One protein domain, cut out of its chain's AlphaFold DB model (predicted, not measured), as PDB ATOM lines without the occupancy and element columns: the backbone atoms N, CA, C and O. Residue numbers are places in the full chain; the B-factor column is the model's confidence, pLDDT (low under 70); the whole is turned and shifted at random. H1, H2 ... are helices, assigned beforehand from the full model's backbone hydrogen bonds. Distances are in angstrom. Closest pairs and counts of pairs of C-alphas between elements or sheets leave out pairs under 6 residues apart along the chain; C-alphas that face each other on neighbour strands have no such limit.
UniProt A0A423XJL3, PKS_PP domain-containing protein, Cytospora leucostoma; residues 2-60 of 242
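AT A GLANCE: This is residues 2 to 60 of the 242 residues of the protein "PKS_PP domain-containing protein" of Cytospora leucostoma (UniProt A0A423XJL3). The printed part makes a wide open loop at one end and a lone helix at the other, with a winding stretch of chain between them. Residues 2 to 28 go round the loop, with the short helices H1 and H2 on its rim and an empty middle; residues 2 to 3 pair in parallel with residues 27 to 28 and close it. H3 is the other end, and no helix packs on another. The 59 printed residues hold three named helices, in the order H1, H2, H3, and no named strand; the class is all helix, though only 25 residues are in named elements. The whole is only just extended, close to loose, with a radius of gyration of the C-alphas of 16.0 A, and spans 42 by 27 by 20 A.

HOW THE PARTS SIT: H1, residues 7 to 10, is apart from H2, residues 18 to 22. H3, residues 39 to 54, is apart from both. Residues 16 to 24, of which 18 to 22 belong to H2, stand free. Residues 43 to 48 of H3 also stand free. In H3 every O i to N i+4 pair is within hydrogen-bond range; H2 has 0 of 1, but 2 of 2 O i to N i+3 pairs, and H1 is too short for an O i to N i+4 pair.

IN THESE COORDINATES: H1 begins at C-alpha 7, (35.490, 11.404, 45.870), and is 5.3 A long from first to last C-alpha. H2 is 8.1 A long and begins at C-alpha 18, (18.039, 0.529, 40.033). H3 is 22.3 A long and ends at C-alpha 54, (22.944, 41.937, 34.757).

THE WHOLE: The C-alphas of Pro 12 and Ala 55, the two farthest apart, are 42.3 A apart. The printed part has no cut. The link from H1 to H2 is short, with 7 residues; that from H2 to H3 is long, with 16. The mean pLDDT of the printed part is 75.8, and residues 4 to 13 and 30 to 37 are under 70.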
ATOM      1  N   VAL A   2      23.176  15.421  38.759       73.06
ATOM      2  CA  VAL A   2      24.419  16.085  38.355       73.06
ATOM      3  C   VAL A   2      25.347  15.978  39.555       73.06
ATOM      4  O   VAL A   2      24.961  16.413  40.633       73.06
ATOM      5  N   GLU A   3      26.491  15.335  39.366       72.31
ATOM      6  CA  GLU A   3      27.490  15.074  40.399       72.31
ATOM      7  C   GLU A   3      28.686  15.991  40.171       72.31
ATOM      8  O   GLU A   3      29.271  16.001  39.087       72.31
ATOM      9  N   ASN A   4      29.035  16.764  41.184       67.94
ATOM     10  CA  ASN A   4      30.177  17.674  41.197       67.94
ATOM     11  C   ASN A   4      31.220  17.275  42.258       67.94
ATOM     12  O   ASN A   4      32.280  17.897  42.340       67.94
ATOM     13  N   GLY A   5      30.944  16.239  43.058       63.62
ATOM     14  CA  GLY A   5      31.887  15.617  43.973       63.62
ATOM     15  C   GLY A   5      32.859  14.691  43.245       63.62
ATOM     16  O   GLY A   5      32.486  13.916  42.370       63.62
ATOM     17  N   LYS A   6      34.141  14.760  43.617       57.47
ATOM     18  CA  LYS A   6      35.194  13.934  42.999       57.47
ATOM     19  C   LYS A   6      35.475  12.632  43.728       57.47
ATOM     20  O   LYS A   6      36.034  11.729  43.122       57.47
ATOM     21  N   ARG A   7      35.118  12.536  45.010       57.81
ATOM     22  CA  ARG A   7      35.490  11.404  45.870       57.81
ATOM     23  C   ARG A   7      34.965  10.087  45.311       57.81
ATOM     24  O   ARG A   7      35.756   9.237  44.942       57.81
ATOM     25  N   ASP A   8      33.655   9.985  45.121       56.91
ATOM     26  CA  ASP A   8      33.015   8.760  44.625       56.91
ATOM     27  C   ASP A   8      33.294   8.459  43.143       56.91
ATOM     28  O   ASP A   8      32.944   7.388  42.655       56.91
ATOM     29  N   ILE A   9      33.913   9.399  42.419       62.09
ATOM     30  CA  ILE A   9      34.359   9.219  41.031       62.09
ATOM     31  C   ILE A   9      35.806   8.708  40.984       62.09
ATOM     32  O   ILE A   9      36.152   7.918  40.107       62.09
ATOM     33  N   VAL A  10      36.663   9.199  41.885       59.50
ATOM     34  CA  VAL A  10      38.092   8.863  41.954       59.50
ATOM     35  C   VAL A  10      38.313   7.567  42.732       59.50
ATOM     36  O   VAL A  10      39.150   6.756  42.333       59.50
ATOM     37  N   ASP A  11      37.544   7.351  43.795       63.28
ATOM     38  CA  ASP A  11      37.548   6.108  44.552       63.28
ATOM     39  C   ASP A  11      36.648   5.073  43.860       63.28
ATOM     40  O   ASP A  11      35.579   5.421  43.351       63.28
ATOM     41  N   PRO A  12      37.037   3.786  43.825       55.34
ATOM     42  CA  PRO A  12      36.284   2.739  43.142       55.34
ATOM     43  C   PRO A  12      35.042   2.311  43.946       55.34
ATOM     44  O   PRO A  12      34.941   1.174  44.409       55.34
ATOM     45  N   ASN A  13      34.082   3.222  44.096       63.12
ATOM     46  CA  ASN A  13      32.781   2.975  44.707       63.12
ATOM     47  C   ASN A  13      31.745   2.511  43.672       63.12
ATOM     48  O   ASN A  13      31.879   2.705  42.462       63.12
ATOM     49  N   THR A  14      30.684   1.861  44.151       73.12
ATOM     50  CA  THR A  14      29.603   1.342  43.303       73.12
ATOM     51  C   THR A  14      28.409   2.287  43.271       73.12
ATOM     52  O   THR A  14      27.890   2.662  44.319       73.12
ATOM     53  N   LEU A  15      27.903   2.584  42.072       76.38
ATOM     54  CA  LEU A  15      26.653   3.319  41.876       76.38
ATOM     55  C   LEU A  15      25.482   2.343  41.692       76.38
ATOM     56  O   LEU A  15      25.529   1.464  40.828       76.38
ATOM     57  N   ALA A  16      24.416   2.503  42.481       80.12
ATOM     58  CA  ALA A  16      23.208   1.695  42.335       80.12
ATOM     59  C   ALA A  16      22.550   1.938  40.965       80.12
ATOM     60  O   ALA A  16      22.291   3.079  40.584       80.12
ATOM     61  N   ILE A  17      22.261   0.857  40.233       84.62
ATOM     62  CA  ILE A  17      21.702   0.928  38.872       84.62
ATOM     63  C   ILE A  17      20.167   0.940  38.832       84.62
ATOM     64  O   ILE A  17      19.583   1.334  37.827       84.62
ATOM     65  N   GLU A  18      19.505   0.548  39.923       85.94
ATOM     66  CA  GLU A  18      18.039   0.529  40.033       85.94
ATOM     67  C   GLU A  18      17.372   1.869  39.646       85.94
ATOM     68  O   GLU A  18      16.399   1.832  38.888       85.94
ATOM     69  N   PRO A  19      17.889   3.054  40.043       79.19
ATOM     70  CA  PRO A  19      17.264   4.331  39.689       79.19
ATOM     71  C   PRO A  19      17.200   4.614  38.178       79.19
ATOM     72  O   PRO A  19      16.345   5.376  37.732       79.19
ATOM     73  N   PHE A  20      18.066   3.998  37.364       81.94
ATOM     74  CA  PHE A  20      18.091   4.205  35.910       81.94
ATOM     75  C   PHE A  20      16.931   3.512  35.184       81.94
ATOM     76  O   PHE A  20      16.620   3.882  34.052       81.94
ATOM     77  N   ASN A  21      16.225   2.586  35.846       88.12
ATOM     78  CA  ASN A  21      14.980   2.005  35.329       88.12
ATOM     79  C   ASN A  21      13.863   3.053  35.169       88.12
ATOM     80  O   ASN A  21      12.892   2.812  34.457       88.12
ATOM     81  N   TYR A  22      14.014   4.217  35.806       88.00
ATOM     82  CA  TYR A  22      13.094   5.351  35.729       88.00
ATOM     83  C   TYR A  22      13.613   6.466  34.809       88.00
ATOM     84  O   TYR A  22      13.387   7.644  35.081       88.00
ATOM     85  N   GLU A  23      14.371   6.107  33.766       86.31
ATOM     86  CA  GLU A  23      14.927   7.034  32.760       86.31
ATOM     87  C   GLU A  23      15.775   8.172  33.359       86.31
ATOM     88  O   GLU A  23      15.973   9.240  32.772       86.31
ATOM     89  N   CYS A  24      16.309   7.947  34.557       84.31
ATOM     90  CA  CYS A  24      17.181   8.897  35.217       84.31
ATOM     91  C   CYS A  24      18.537   8.962  34.503       84.31
ATOM     92  O   CYS A  24      19.086   7.953  34.073       84.31
ATOM     93  N   SER A  25      19.104  10.166  34.403       82.38
ATOM     94  CA  SER A  25      20.455  10.385  33.876       82.38
ATOM     95  C   SER A  25      21.418  10.763  34.995       82.38
ATOM     96  O   SER A  25      21.056  11.512  35.907       82.38
ATOM     97  N   PHE A  26      22.649  10.263  34.916       80.31
ATOM     98  CA  PHE A  26      23.761  10.651  35.779       80.31
ATOM     99  C   PHE A  26      24.794  11.406  34.944       80.31
ATOM    100  O   PHE A  26      25.160  10.956  33.857       80.31
ATOM    101  N   ARG A  27      25.222  12.577  35.418       80.12
ATOM    102  CA  ARG A  27      26.210  13.424  34.746       80.12
ATOM    103  C   ARG A  27      27.232  13.895  35.767       80.12
ATOM    104  O   ARG A  27      26.887  14.689  36.633       80.12
ATOM    105  N   ALA A  28      28.461  13.416  35.642       71.06
ATOM    106  CA  ALA A  28      29.586  13.948  36.393       71.06
ATOM    107  C   ALA A  28      30.105  15.228  35.728       71.06
ATOM    108  O   ALA A  28      30.218  15.288  34.502       71.06
ATOM    109  N   VAL A  29      30.424  16.235  36.533       71.62
ATOM    110  CA  VAL A  29      30.999  17.507  36.094       71.62
ATOM    111  C   VAL A  29      32.280  17.755  36.879       71.62
ATOM    112  O   VAL A  29      32.259  17.838  38.102       71.62
ATOM    113  N   ASP A  30      33.397  17.906  36.165       66.50
ATOM    114  CA  ASP A  30      34.689  18.267  36.747       66.50
ATOM    115  C   ASP A  30      35.301  19.448  35.987       66.50
ATOM    116  O   ASP A  30      35.823  19.301  34.881       66.50
ATOM    117  N   PHE A  31      35.272  20.624  36.615       63.19
ATOM    118  CA  PHE A  31      35.833  21.852  36.052       63.19
ATOM    119  C   PHE A  31      37.366  21.886  36.014       63.19
ATOM    120  O   PHE A  31      37.944  22.736  35.346       63.19
ATOM    121  N   SER A  32      38.043  20.965  36.702       59.53
ATOM    122  CA  SER A  32      39.506  20.850  36.656       59.53
ATOM    123  C   SER A  32      40.009  19.979  35.507       59.53
ATOM    124  O   SER A  32      41.215  19.919  35.272       59.53
ATOM    125  N   TYR A  33      39.114  19.282  34.803       60.47
ATOM    126  CA  TYR A  33      39.500  18.401  33.710       60.47
ATOM    127  C   TYR A  33      39.677  19.205  32.413       60.47
ATOM    128  O   TYR A  33      38.796  19.308  31.556       60.47
ATOM    129  N   ILE A  34      40.876  19.770  32.293       56.59
ATOM    130  CA  ILE A  34      41.325  20.708  31.251       56.59
ATOM    131  C   ILE A  34      41.071  20.237  29.798       56.59
ATOM    132  O   ILE A  34      40.792  21.085  28.954       56.59
ATOM    133  N   PRO A  35      41.098  18.932  29.447       68.25
ATOM    134  CA  PRO A  35      40.831  18.509  28.067       68.25
ATOM    135  C   PRO A  35      39.435  18.863  27.521       68.25
ATOM    136  O   PRO A  35      39.290  19.006  26.309       68.25
ATOM    137  N   TYR A  36      38.420  19.001  28.382       64.50
ATOM    138  CA  TYR A  36      37.048  19.355  27.975       64.50
ATOM    139  C   TYR A  36      36.622  20.754  28.439       64.50
ATOM    140  O   TYR A  36      35.733  21.351  27.834       64.50
ATOM    141  N   ILE A  37      37.272  21.290  29.474       69.12
ATOM    142  CA  ILE A  37      37.068  22.649  29.981       69.12
ATOM    143  C   ILE A  37      38.220  23.521  29.478       69.12
ATOM    144  O   ILE A  37      39.234  23.700  30.148       69.12
ATOM    145  N   ASN A  38      38.070  24.003  28.244       78.00
ATOM    146  CA  ASN A  38      39.027  24.884  27.576       78.00
ATOM    147  C   ASN A  38      38.573  26.351  27.635       78.00
ATOM    148  O   ASN A  38      37.441  26.644  28.024       78.00
ATOM    149  N   GLU A  39      39.451  27.266  27.222       81.88
ATOM    150  CA  GLU A  39      39.204  28.714  27.258       81.88
ATOM    151  C   GLU A  39      37.887  29.113  26.582       81.88
ATOM    152  O   GLU A  39      37.140  29.898  27.152       81.88
ATOM    153  N   THR A  40      37.540  28.511  25.440       86.94
ATOM    154  CA  THR A  40      36.297  28.821  24.716       86.94
ATOM    155  C   THR A  40      35.044  28.456  25.511       86.94
ATOM    156  O   THR A  40      34.059  29.191  25.498       86.94
ATOM    157  N   VAL A  41      35.059  27.318  26.213       79.69
ATOM    158  CA  VAL A  41      33.936  26.909  27.072       79.69
ATOM    159  C   VAL A  41      33.853  27.807  28.306       79.69
ATOM    160  O   VAL A  41      32.758  28.202  28.693       79.69
ATOM    161  N   ILE A  42      34.995  28.148  28.909       77.44
ATOM    162  CA  ILE A  42      35.054  29.034  30.079       77.44
ATOM    163  C   ILE A  42      34.531  30.430  29.723       77.44
ATOM    164  O   ILE A  42      33.710  30.967  30.458       77.44
ATOM    165  N   GLU A  43      34.968  30.989  28.595       87.19
ATOM    166  CA  GLU A  43      34.535  32.295  28.092       87.19
ATOM    167  C   GLU A  43      33.018  32.327  27.889       87.19
ATOM    168  O   GLU A  43      32.343  33.166  28.478       87.19
ATOM    169  N   GLY A  44      32.458  31.348  27.168       87.88
ATOM    170  CA  GLY A  44      31.012  31.286  26.943       87.88
ATOM    171  C   GLY A  44      30.194  31.162  28.235       87.88
ATOM    172  O   GLY A  44      29.138  31.782  28.357       87.88
ATOM    173  N   LEU A  45      30.688  30.403  29.221       82.00
ATOM    174  CA  LEU A  45      30.034  30.277  30.527       82.00
ATOM    175  C   LEU A  45      30.109  31.571  31.348       82.00
ATOM    176  O   LEU A  45      29.152  31.903  32.046       82.00
ATOM    177  N   LEU A  46      31.230  32.296  31.287       84.31
ATOM    178  CA  LEU A  46      31.381  33.584  31.966       84.31
ATOM    179  C   LEU A  46      30.492  34.659  31.337       84.31
ATOM    180  O   LEU A  46      29.862  35.416  32.073       84.31
ATOM    181  N   ASP A  47      30.373  34.686  30.010       90.25
ATOM    182  CA  ASP A  47      29.468  35.599  29.309       90.25
ATOM    183  C   ASP A  47      28.007  35.349  29.702       90.25
ATOM    184  O   ASP A  47      27.273  36.283  30.034       90.25
ATOM    185  N   GLU A  48      27.582  34.082  29.729       87.00
ATOM    186  CA  GLU A  48      26.236  33.708  30.173       87.00
ATOM    187  C   GLU A  48      26.001  34.094  31.641       87.00
ATOM    188  O   GLU A  48      24.947  34.636  31.984       87.00
ATOM    189  N   LEU A  49      27.000  33.893  32.506       82.38
ATOM    190  CA  LEU A  49      26.949  34.307  33.907       82.38
ATOM    191  C   LEU A  49      26.766  35.826  34.039       82.38
ATOM    192  O   LEU A  49      25.914  36.265  34.811       82.38
ATOM    193  N   CYS A  50      27.520  36.625  33.281       87.25
ATOM    194  CA  CYS A  50      27.389  38.082  33.267       87.25
ATOM    195  C   CYS A  50      25.986  38.519  32.835       87.25
ATOM    196  O   CYS A  50      25.372  39.334  33.520       87.25
ATOM    197  N   VAL A  51      25.433  37.920  31.775       90.44
ATOM    198  CA  VAL A  51      24.059  38.203  31.324       90.44
ATOM    199  C   VAL A  51      23.040  37.915  32.429       90.44
ATOM    200  O   VAL A  51      22.125  38.708  32.654       90.44
ATOM    201  N   LEU A  52      23.189  36.797  33.141       83.44
ATOM    202  CA  LEU A  52      22.287  36.420  34.230       83.44
ATOM    203  C   LEU A  52      22.422  37.332  35.458       83.44
ATOM    204  O   LEU A  52      21.419  37.591  36.128       83.44
ATOM    205  N   ILE A  53      23.627  37.827  35.750       83.38
ATOM    206  CA  ILE A  53      23.872  38.812  36.814       83.38
ATOM    207  C   ILE A  53      23.242  40.159  36.448       83.38
ATOM    208  O   ILE A  53      22.491  40.714  37.250       83.38
ATOM    209  N   ASP A  54      23.480  40.655  35.234       89.62
ATOM    210  CA  ASP A  54      22.944  41.937  34.757       89.62
ATOM    211  C   ASP A  54      21.411  41.920  34.676       89.62
ATOM    212  O   ASP A  54      20.745  42.914  34.972       89.62
ATOM    213  N   ALA A  55      20.834  40.766  34.333       87.56
ATOM    214  CA  ALA A  55      19.392  40.533  34.359       87.56
ATOM    215  C   ALA A  55      18.822  40.347  35.781       87.56
ATOM    216  O   ALA A  55      17.604  40.272  35.949       87.56
ATOM    217  N   GLY A  56      19.672  40.259  36.809       83.62
ATOM    218  CA  GLY A  56      19.273  40.074  38.205       83.62
ATOM    219  C   GLY A  56      18.777  38.666  38.547       83.62
ATOM    220  O   GLY A  56      18.173  38.472  39.601       83.62
ATOM    221  N   HIS A  57      19.008  37.678  37.679       84.44
ATOM    222  CA  HIS A  57      18.687  36.272  37.946       84.44
ATOM    223  C   HIS A  57      19.684  35.619  38.906       84.44
ATOM    224  O   HIS A  57      19.318  34.697  39.633       84.44
ATOM    225  N   ILE A  58      20.927  36.102  38.914       79.38
ATOM    226  CA  ILE A  58      21.980  35.686  39.838       79.38
ATOM    227  C   ILE A  58      22.414  36.906  40.639       79.38
ATOM    228  O   ILE A  58      22.747  37.949  40.082       79.38
ATOM    229  N   SER A  59      22.426  36.769  41.958       73.62
ATOM    230  CA  SER A  59      22.915  37.786  42.882       73.62
ATOM    231  C   SER A  59      24.092  37.242  43.697       73.62
ATOM    232  O   SER A  59      24.242  36.024  43.834       73.62
ATOM    233  N   PRO A  60      24.952  38.121  44.244       72.44
ATOM    234  CA  PRO A  60      25.997  37.703  45.165       72.44
ATOM    235  C   PRO A  60      25.412  36.911  46.333       72.44
ATOM    236  O   PRO A  60      24.386  37.292  46.899       72.44
TER     237      PRO A  60